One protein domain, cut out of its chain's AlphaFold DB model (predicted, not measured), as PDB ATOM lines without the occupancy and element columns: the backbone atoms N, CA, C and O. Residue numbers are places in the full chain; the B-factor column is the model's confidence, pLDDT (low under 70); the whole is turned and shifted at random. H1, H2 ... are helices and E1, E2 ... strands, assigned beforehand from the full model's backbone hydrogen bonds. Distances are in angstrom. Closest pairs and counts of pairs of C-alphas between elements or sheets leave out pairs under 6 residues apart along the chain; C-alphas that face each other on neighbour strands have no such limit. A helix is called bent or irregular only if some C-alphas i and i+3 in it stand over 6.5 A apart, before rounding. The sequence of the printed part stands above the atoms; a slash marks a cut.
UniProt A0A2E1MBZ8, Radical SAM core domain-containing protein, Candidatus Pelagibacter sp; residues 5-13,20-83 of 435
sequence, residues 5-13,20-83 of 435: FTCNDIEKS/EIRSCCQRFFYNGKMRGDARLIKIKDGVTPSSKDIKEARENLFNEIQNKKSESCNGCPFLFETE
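What this domain is: This is residues 5 to 13 and 20 to 83 of the 435 residues of the protein "Radical SAM core domain-containing protein" of Candidatus Pelagibacter sp (UniProt A0A2E1MBZ8). A narrow two-stranded ribbon, bent between its two parts, runs beside one long helix: H2 packs on E4 of the pair E1 and E4, while beyond the bend the hairpin E2 and E3 reaches away from H2. The short helix H1 packs on H2, and E5, at one end of the domain, pairs with residues 5 to 6. The printed part has 73 residues, with two named helices and five named strands in the order H1, E1, E2, E3, E4, H2, E5; each of the two sheets, E1 - E4 and E2 - E3, is antiparallel. The class is mixed, helices and strands. The whole is compact, with a radius of gyration of the C-alphas of 12.5 A and spans of 37 by 30 by 19 A.

Where its parts are: E1 is residues 20 to 22, and its partner E4 is residues 39 to 42, 7.3 A from first to last C-alpha. E2 is residues 27 to 30, 10.0 A long, and E3 is residues 33 to 36, 10.1 A long. H2, residues 51 to 66, measures 23.2 A, from C-alpha 51 at (289.631, 234.068, 286.190) to C-alpha 66 at (271.157, 237.576, 299.731). H1 is residues 8 to 12, 5.9 A long, with C-alpha 8 at (284.167, 229.846, 302.967). E5 is residues 80 to 82, ending with C-alpha 82 at (278.621, 238.835, 308.539).

How they stand to each other: E1 and E4 are antiparallel at 167 degrees, with N 21 and O 41 within hydrogen-bond range at 2.8 A. E4 and H2 have 7 pairs of C-alphas within 8 A, the closest those of Leu 40 and Ala 57, 5.1 A apart. E1 and H2 are near each other, with 5 pairs of C-alphas within 10 A. E3 runs on into E4 across a break of 2 residues, at 81 degrees. E2 and E3 form a hairpin, antiparallel at 141 degrees, with N 35 and O 28 at 2.8 A and N 28 and O 35 at 3.0 A, both within hydrogen-bond range. Both strands of this hairpin are apart from H2. H1 touches H2 at residues 58 to 62 of H2 alone; the closest C-alphas, those of Ile 10 and Arg 58, are 6.4 A apart. E5 pairs with no named strand, but its residues 80 to 81 pair with residues 5 to 6, antiparallel. H1 and E5 are apart. In H1 and H2 every O i to N i+4 pair is within hydrogen-bond range.

The domain as a whole: The two C-alphas farthest apart, those of Gly 46 and Glu 83, are 40.1 A apart. Residues 14 to 19 are cut out between H1 and E1, and C-alphas 13 and 20 are 14.1 A apart across the cut. Of the links that are printed whole, the one from H2 to E5, residues 67 to 79, is long. The mean pLDDT of the printed part is 94.7, and no printed residue is under 70.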
ATOM      1  N   PHE A   5     274.853 237.055 304.181       97.06
ATOM      2  CA  PHE A   5     275.055 235.614 304.356       97.06
ATOM      3  C   PHE A   5     276.098 235.081 303.374       97.06
ATOM      4  O   PHE A   5     275.988 235.313 302.172       97.06
ATOM      5  N   THR A   6     277.111 234.368 303.856       96.69
ATOM      6  CA  THR A   6     278.203 233.833 303.022       96.69
ATOM      7  C   THR A   6     278.768 232.542 303.618       96.69
ATOM      8  O   THR A   6     278.375 232.145 304.715       96.69
ATOM      9  N   CYS A   7     279.667 231.863 302.905       95.50
ATOM     10  CA  CYS A   7     280.475 230.778 303.457       95.50
ATOM     11  C   CYS A   7     281.862 230.711 302.802       95.50
ATOM     12  O   CYS A   7     282.079 231.241 301.710       95.50
ATOM     13  N   ASN A   8     282.787 229.993 303.446       93.19
ATOM     14  CA  ASN A   8     284.167 229.846 302.967       93.19
ATOM     15  C   ASN A   8     284.246 229.259 301.547       93.19
ATOM     16  O   ASN A   8     285.093 229.675 300.757       93.19
ATOM     17  N   ASP A   9     283.357 228.320 301.211       95.38
ATOM     18  CA  ASP A   9     283.356 227.657 299.905       95.38
ATOM     19  C   ASP A   9     282.969 228.601 298.761       95.38
ATOM     20  O   ASP A   9     283.594 228.585 297.701       95.38
ATOM     21  N   ILE A  10     281.971 229.464 298.979       95.19
ATOM     22  CA  ILE A  10     281.554 230.474 297.991       95.19
ATOM     23  C   ILE A  10     282.689 231.467 297.732       95.19
ATOM     24  O   ILE A  10     282.919 231.896 296.603       95.19
ATOM     25  N   GLU A  11     283.414 231.829 298.787       94.38
ATOM     26  CA  GLU A  11     284.461 232.838 298.701       94.38
ATOM     27  C   GLU A  11     285.751 232.307 298.080       94.38
ATOM     28  O   GLU A  11     286.394 233.042 297.327       94.38
ATOM     29  N   LYS A  12     286.167 231.078 298.417       94.62
ATOM     30  CA  LYS A  12     287.543 230.616 298.162       94.62
ATOM     31  C   LYS A  12     287.684 229.162 297.708       94.62
ATOM     32  O   LYS A  12     288.814 228.754 297.445       94.62
ATOM     33  N   SER A  13     286.614 228.385 297.565       97.06
ATOM     34  CA  SER A  13     286.712 227.025 297.014       97.06
ATOM     35  C   SER A  13     286.394 226.998 295.521       97.06
ATOM     36  O   SER A  13     285.743 227.903 294.983       97.06
ATOM     37  N   GLU A  20     280.847 221.709 284.199       96.69
ATOM     38  CA  GLU A  20     280.556 222.828 285.092       96.69
ATOM     39  C   GLU A  20     281.716 223.112 286.047       96.69
ATOM     40  O   GLU A  20     282.590 222.275 286.270       96.69
ATOM     41  N   ILE A  21     281.683 224.303 286.633       97.62
ATOM     42  CA  ILE A  21     282.522 224.706 287.754       97.62
ATOM     43  C   ILE A  21     281.592 225.030 288.920       97.62
ATOM     44  O   ILE A  21     280.626 225.784 288.760       97.62
ATOM     45  N   ARG A  22     281.871 224.465 290.094       97.44
ATOM     46  CA  ARG A  22     281.112 224.671 291.335       97.44
ATOM     47  C   ARG A  22     281.979 225.376 292.380       97.44
ATOM     48  O   ARG A  22     283.201 225.280 292.345       97.44
ATOM     49  N   SER A  23     281.338 226.051 293.325       96.31
ATOM     50  CA  SER A  23     281.989 226.601 294.518       96.31
ATOM     51  C   SER A  23     281.981 225.622 295.686       96.31
ATOM     52  O   SER A  23     282.830 225.717 296.557       96.31
ATOM     53  N   CYS A  24     281.032 224.684 295.720       94.81
ATOM     54  CA  CYS A  24     280.856 223.732 296.815       94.81
ATOM     55  C   CYS A  24     280.341 222.391 296.274       94.81
ATOM     56  O   CYS A  24     279.579 222.379 295.306       94.81
ATOM     57  N   CYS A  25     280.717 221.281 296.913       91.19
ATOM     58  CA  CYS A  25     280.193 219.933 296.644       91.19
ATOM     59  C   CYS A  25     279.343 219.359 297.796       91.19
ATOM     60  O   CYS A  25     278.875 218.223 297.714       91.19
ATOM     61  N   GLN A  26     279.156 220.116 298.883       90.25
ATOM     62  CA  GLN A  26     278.381 219.667 300.040       90.25
ATOM     63  C   GLN A  26     276.911 219.495 299.673       90.25
ATOM     64  O   GLN A  26     276.375 220.274 298.881       90.25
ATOM     65  N   ARG A  27     276.258 218.497 300.280       89.88
ATOM     66  CA  ARG A  27     274.832 218.193 300.099       89.88
ATOM     67  C   ARG A  27     274.118 218.167 301.438       89.88
ATOM     68  O   ARG A  27     274.647 217.648 302.414       89.88
ATOM     69  N   PHE A  28     272.907 218.705 301.469       88.62
ATOM     70  CA  PHE A  28     272.074 218.757 302.668       88.62
ATOM     71  C   PHE A  28     270.590 218.694 302.291       88.62
ATOM     72  O   PHE A  28     270.217 218.957 301.147       88.62
ATOM     73  N   PHE A  29     269.736 218.346 303.251       85.19
ATOM     74  CA  PHE A  29     268.284 218.375 303.078       85.19
ATOM     75  C   PHE A  29     267.700 219.645 303.695       85.19
ATOM     76  O   PHE A  29     268.036 220.004 304.819       85.19
ATOM     77  N   TYR A  30     266.795 220.305 302.973       91.12
ATOM     78  CA  TYR A  30     266.025 221.438 303.486       91.12
ATOM     79  C   TYR A  30     264.619 221.430 302.884       91.12
ATOM     80  O   TYR A  30     264.465 221.428 301.657       91.12
ATOM     81  N   ASN A  31     263.600 221.411 303.750       92.31
ATOM     82  CA  ASN A  31     262.182 221.244 303.400       92.31
ATOM     83  C   ASN A  31     261.932 220.029 302.486       92.31
ATOM     84  O   ASN A  31     261.340 220.154 301.418       92.31
ATOM     85  N   GLY A  32     262.458 218.861 302.872       88.62
ATOM     86  CA  GLY A  32     262.263 217.597 302.148       88.62
ATOM     87  C   GLY A  32     263.004 217.471 300.810       88.62
ATOM     88  O   GLY A  32     262.910 216.433 300.165       88.62
ATOM     89  N   LYS A  33     263.768 218.489 300.386       91.25
ATOM     90  CA  LYS A  33     264.525 218.483 299.126       91.25
ATOM     91  C   LYS A  33     266.029 218.474 299.386       91.25
ATOM     92  O   LYS A  33     266.520 219.267 300.190       91.25
ATOM     93  N   MET A  34     266.753 217.608 298.675       89.62
ATOM     94  CA  MET A  34     268.216 217.636 298.646       89.62
ATOM     95  C   MET A  34     268.697 218.870 297.875       89.62
ATOM     96  O   MET A  34     268.203 219.176 296.787       89.62
ATOM     97  N   ARG A  35     269.656 219.581 298.458       93.69
ATOM     98  CA  ARG A  35     270.296 220.793 297.938       93.69
ATOM     99  C   ARG A  35     271.806 220.663 298.093       93.69
ATOM    100  O   ARG A  35     272.281 219.715 298.718       93.69
ATOM    101  N   GLY A  36     272.551 221.610 297.536       93.88
ATOM    102  CA  GLY A  36     274.008 221.582 297.538       93.88
ATOM    103  C   GLY A  36     274.601 221.780 296.154       93.88
ATOM    104  O   GLY A  36     273.952 222.362 295.286       93.88
ATOM    105  N   ASP A  37     275.832 221.291 295.968       93.88
ATOM    106  CA  ASP A  37     276.536 221.306 294.676       93.88
ATOM    107  C   ASP A  37     276.490 222.695 293.998       93.88
ATOM    108  O   ASP A  37     276.102 222.841 292.839       93.88
ATOM    109  N   ALA A  38     276.826 223.745 294.758       96.25
ATOM    110  CA  ALA A  38     276.609 225.137 294.365       96.25
ATOM    111  C   ALA A  38     277.386 225.503 293.090       96.25
ATOM    112  O   ALA A  38     278.588 225.777 293.130       96.25
ATOM    113  N   ARG A  39     276.696 225.501 291.947       96.56
ATOM    114  CA  ARG A  39     277.273 225.776 290.627       96.56
ATOM    115  C   ARG A  39     277.581 227.260 290.448       96.56
ATOM    116  O   ARG A  39     276.727 228.102 290.688       96.56
ATOM    117  N   LEU A  40     278.780 227.549 289.948       97.06
ATOM    118  CA  LEU A  40     279.203 228.883 289.525       97.06
ATOM    119  C   LEU A  40     279.001 229.061 288.020       97.06
ATOM    120  O   LEU A  40     278.337 229.993 287.581       97.06
ATOM    121  N   ILE A  41     279.547 228.141 287.220       97.44
ATOM    122  CA  ILE A  41     279.560 228.248 285.759       97.44
ATOM    123  C   ILE A  41     279.083 226.934 285.156       97.44
ATOM    124  O   ILE A  41     279.610 225.870 285.472       97.44
ATOM    125  N   LYS A  42     278.114 227.005 284.242       96.94
ATOM    126  CA  LYS A  42     277.807 225.904 283.323       96.94
ATOM    127  C   LYS A  42     278.707 226.046 282.097       96.94
ATOM    128  O   LYS A  42     278.653 227.078 281.429       96.94
ATOM    129  N   ILE A  43     279.521 225.035 281.805       96.69
ATOM    130  CA  ILE A  43     280.466 225.088 280.686       96.69
ATOM    131  C   ILE A  43     279.705 225.075 279.359       96.69
ATOM    132  O   ILE A  43     278.785 224.275 279.162       96.69
ATOM    133  N   LYS A  44     280.116 225.964 278.451       93.19
ATOM    134  CA  LYS A  44     279.765 225.914 277.029       93.19
ATOM    135  C   LYS A  44     280.855 225.132 276.301       93.19
ATOM    136  O   LYS A  44     282.035 225.354 276.559       93.19
ATOM    137  N   ASP A  45     280.462 224.221 275.419       91.00
ATOM    138  CA  ASP A  45     281.403 223.319 274.751       91.00
ATOM    139  C   ASP A  45     282.458 224.105 273.960       91.00
ATOM    140  O   ASP A  45     282.128 225.005 273.189       91.00
ATOM    141  N   GLY A  46     283.731 223.779 274.191       86.12
ATOM    142  CA  GLY A  46     284.879 224.429 273.554       86.12
ATOM    143  C   GLY A  46     285.266 225.793 274.136       86.12
ATOM    144  O   GLY A  46     286.259 226.363 273.698       86.12
ATOM    145  N   VAL A  47     284.536 226.311 275.131       94.06
ATOM    146  CA  VAL A  47     284.831 227.606 275.762       94.06
ATOM    147  C   VAL A  47     285.478 227.389 277.126       94.06
ATOM    148  O   VAL A  47     284.846 226.887 278.057       94.06
ATOM    149  N   THR A  48     286.738 227.804 277.253       96.31
ATOM    150  CA  THR A  48     287.487 227.798 278.515       96.31
ATOM    151  C   THR A  48     287.140 229.041 279.345       96.31
ATOM    152  O   THR A  48     287.369 230.152 278.868       96.31
ATOM    153  N   PRO A  49     286.607 228.900 280.577       96.31
ATOM    154  CA  PRO A  49     286.376 230.044 281.459       96.31
ATOM    155  C   PRO A  49     287.678 230.756 281.841       96.31
ATOM    156  O   PRO A  49     288.742 230.147 281.898       96.31
ATOM    157  N   SER A  50     287.590 232.041 282.153       96.00
ATOM    158  CA  SER A  50     288.684 232.866 282.667       96.00
ATOM    159  C   SER A  50     288.591 233.055 284.186       96.00
ATOM    160  O   SER A  50     287.587 232.743 284.826       96.00
ATOM    161  N   SER A  51     289.634 233.628 284.786       94.56
ATOM    162  CA  SER A  51     289.631 234.068 286.190       94.56
ATOM    163  C   SER A  51     288.552 235.122 286.482       94.56
ATOM    164  O   SER A  51     287.953 235.114 287.560       94.56
ATOM    165  N   LYS A  52     288.271 236.006 285.514       96.00
ATOM    166  CA  LYS A  52     287.219 237.026 285.605       96.00
ATOM    167  C   LYS A  52     285.834 236.384 285.689       96.00
ATOM    168  O   LYS A  52     285.049 236.784 286.545       96.00
ATOM    169  N   ASP A  53     285.585 235.342 284.894       97.12
ATOM    170  CA  ASP A  53     284.313 234.611 284.931       97.12
ATOM    171  C   ASP A  53     284.066 233.980 286.312       97.12
ATOM    172  O   ASP A  53     282.939 233.985 286.806       97.12
ATOM    173  N   ILE A  54     285.117 233.491 286.988       97.12
ATOM    174  CA  ILE A  54     285.011 232.961 288.360       97.12
ATOM    175  C   ILE A  54     284.596 234.049 289.345       97.12
ATOM    176  O   ILE A  54     283.694 233.832 290.158       97.12
ATOM    177  N   LYS A  55     285.235 235.220 289.274       96.44
ATOM    178  CA  LYS A  55     284.898 236.350 290.142       96.44
ATOM    179  C   LYS A  55     283.430 236.752 289.968       96.44
ATOM    180  O   LYS A  55     282.708 236.851 290.958       96.44
ATOM    181  N   GLU A  56     282.988 236.948 288.728       97.62
ATOM    182  CA  GLU A  56     281.613 237.353 288.414       97.62
ATOM    183  C   GLU A  56     280.595 236.295 288.854       97.62
ATOM    184  O   GLU A  56     279.578 236.619 289.468       97.62
ATOM    185  N   ALA A  57     280.886 235.012 288.626       97.44
ATOM    186  CA  ALA A  57     280.013 233.925 289.054       97.44
ATOM    187  C   ALA A  57     279.867 233.850 290.584       97.44
ATOM    188  O   ALA A  57     278.765 233.610 291.083       97.44
ATOM    189  N   ARG A  58     280.947 234.095 291.341       97.75
ATOM    190  CA  ARG A  58     280.895 234.164 292.811       97.75
ATOM    191  C   ARG A  58     280.040 235.335 293.292       97.75
ATOM    192  O   ARG A  58     279.201 235.152 294.174       97.75
ATOM    193  N   GLU A  59     280.202 236.514 292.690       97.44
ATOM    194  CA  GLU A  59     279.379 237.691 293.003       97.44
ATOM    195  C   GLU A  59     277.892 237.439 292.712       97.44
ATOM    196  O   GLU A  59     277.034 237.794 293.524       97.44
ATOM    197  N   ASN A  60     277.584 236.778 291.594       97.56
ATOM    198  CA  ASN A  60     276.217 236.416 291.224       97.56
ATOM    199  C   ASN A  60     275.593 235.439 292.225       97.56
ATOM    200  O   ASN A  60     274.526 235.735 292.766       97.56
ATOM    201  N   LEU A  61     276.275 234.334 292.548       97.62
ATOM    202  CA  LEU A  61     275.792 233.370 293.542       97.62
ATOM    203  C   LEU A  61     275.594 234.030 294.917       97.62
ATOM    204  O   LEU A  61     274.581 233.808 295.579       97.62
ATOM    205  N   PHE A  62     276.519 234.898 295.335       97.69
ATOM    206  CA  PHE A  62     276.374 235.671 296.567       97.69
ATOM    207  C   PHE A  62     275.123 236.558 296.556       97.69
ATOM    208  O   PHE A  62     274.383 236.592 297.543       97.69
ATOM    209  N   ASN A  63     274.855 237.261 295.453       97.12
ATOM    210  CA  ASN A  63     273.665 238.099 295.313       97.12
ATOM    211  C   ASN A  63     272.375 237.260 295.310       97.12
ATOM    212  O   ASN A  63     271.375 237.669 295.905       97.12
ATOM    213  N   GLU A  64     272.378 236.084 294.683       97.56
ATOM    214  CA  GLU A  64     271.253 235.145 294.741       97.56
ATOM    215  C   GLU A  64     270.977 234.673 296.171       97.56
ATOM    216  O   GLU A  64     269.815 234.589 296.568       97.56
ATOM    217  N   ILE A  65     272.021 234.415 296.963       96.88
ATOM    218  CA  ILE A  65     271.896 234.047 298.380       96.88
ATOM    219  C   ILE A  65     271.269 235.187 299.183       96.88
ATOM    220  O   ILE A  65     270.298 234.945 299.900       96.88
ATOM    221  N   GLN A  66     271.741 236.430 299.015       96.69
ATOM    222  CA  GLN A  66     271.157 237.576 299.731       96.69
ATOM    223  C   GLN A  66     269.671 237.760 299.414       96.69
ATOM    224  O   GLN A  66     268.885 238.131 300.281       96.69
ATOM    225  N   ASN A  67     269.279 237.468 298.173       95.62
ATOM    226  CA  ASN A  67     267.901 237.591 297.711       95.62
ATOM    227  C   ASN A  67     267.064 236.318 297.927       95.62
ATOM    228  O   ASN A  67     265.934 236.262 297.446       95.62
ATOM    229  N   LYS A  68     267.600 235.290 298.606       93.31
ATOM    230  CA  LYS A  68     266.960 233.972 298.801       93.31
ATOM    231  C   LYS A  68     266.523 233.290 297.491       93.31
ATOM    232  O   LYS A  68     265.572 232.514 297.475       93.31
ATOM    233  N   LYS A  69     267.222 233.580 296.389       95.62
ATOM    234  CA  LYS A  69     266.982 233.023 295.046       95.62
ATOM    235  C   LYS A  69     267.870 231.822 294.719       95.62
ATOM    236  O   LYS A  69     267.553 231.081 293.797       95.62
ATOM    237  N   SER A  70     268.956 231.612 295.466       94.94
ATOM    238  CA  SER A  70     269.849 230.471 295.242       94.94
ATOM    239  C   SER A  70     269.174 229.158 295.646       94.94
ATOM    240  O   SER A  70     268.932 228.908 296.827       94.94
ATOM    241  N   GLU A  71     268.900 228.284 294.678       93.19
ATOM    242  CA  GLU A  71     268.307 226.970 294.947       93.19
ATOM    243  C   GLU A  71     269.266 226.044 295.714       93.19
ATOM    244  O   GLU A  71     268.834 225.324 296.624       93.19
ATOM    245  N   SER A  72     270.558 226.090 295.370       94.75
ATOM    246  CA  SER A  72     271.610 225.230 295.922       94.75
ATOM    247  C   SER A  72     271.973 225.571 297.364       94.75
ATOM    248  O   SER A  72     272.322 224.676 298.128       94.75
ATOM    249  N   CYS A  73     271.906 226.850 297.743       96.25
ATOM    250  CA  CYS A  73     272.400 227.329 299.036       96.25
ATOM    251  C   CYS A  73     271.286 227.680 300.031       96.25
ATOM    252  O   CYS A  73     271.575 227.933 301.199       96.25
ATOM    253  N   ASN A  74     270.019 227.695 299.609       94.38
ATOM    254  CA  ASN A  74     268.906 227.989 300.511       94.38
ATOM    255  C   ASN A  74     268.808 226.956 301.647       94.38
ATOM    256  O   ASN A  74     268.752 225.754 301.384       94.38
ATOM    257  N   GLY A  75     268.762 227.432 302.895       92.56
ATOM    258  CA  GLY A  75     268.736 226.588 304.093       92.56
ATOM    259  C   GLY A  75     270.060 225.883 304.410       92.56
ATOM    260  O   GLY A  75     270.068 224.953 305.209       92.56
ATOM    261  N   CYS A  76     271.166 226.281 303.773       95.19
ATOM    262  CA  CYS A  76     272.465 225.646 303.977       95.19
ATOM    263  C   CYS A  76     272.997 225.893 305.402       95.19
ATOM    264  O   CYS A  76     273.119 227.054 305.798       95.19
ATOM    265  N   PRO A  77     273.392 224.840 306.147       92.31
ATOM    266  CA  PRO A  77     273.914 224.976 307.510       92.31
ATOM    267  C   PRO A  77     275.322 225.592 307.567       92.31
ATOM    268  O   PRO A  77     275.779 225.978 308.635       92.31
ATOM    269  N   PHE A  78     276.013 225.690 306.427       92.75
ATOM    270  CA  PHE A  78     277.363 226.256 306.338       92.75
ATOM    271  C   PHE A  78     277.378 227.767 306.069       92.75
ATOM    272  O   PHE A  78     278.453 228.368 306.050       92.75
ATOM    273  N   LEU A  79     276.216 228.385 305.818       95.69
ATOM    274  CA  LEU A  79     276.120 229.836 305.690       95.69
ATOM    275  C   LEU A  79     276.204 230.486 307.070       95.69
ATOM    276  O   LEU A  79     275.505 230.084 307.998       95.69
ATOM    277  N   PHE A  80     277.012 231.532 307.180       94.62
ATOM    278  CA  PHE A  80     277.098 232.366 308.371       94.62
ATOM    279  C   PHE A  80     276.796 233.826 308.038       94.62
ATOM    280  O   PHE A  80     276.939 234.278 306.898       94.62
ATOM    281  N   GLU A  81     276.353 234.558 309.057       95.69
ATOM    282  CA  GLU A  81     276.077 235.986 308.963       95.69
ATOM    283  C   GLU A  81     277.364 236.801 309.159       95.69
ATOM    284  O   GLU A  81     278.193 236.484 310.013       95.69
ATOM    285  N   THR A  82     277.531 237.868 308.383       94.69
ATOM    286  CA  THR A  82     278.621 238.835 308.539       94.69
ATOM    287  C   THR A  82     278.143 240.259 308.270       94.69
ATOM    288  O   THR A  82     277.251 240.496 307.452       94.69
ATOM    289  N   GLU A  83     278.760 241.231 308.936       95.00
ATOM    290  CA  GLU A  83     278.488 242.659 308.730       95.00
ATOM    291  C   GLU A  83     279.268 243.234 307.540       95.00
ATOM    292  O   GLU A  83     278.885 244.253 306.957       95.00
TER     293      GLU A  83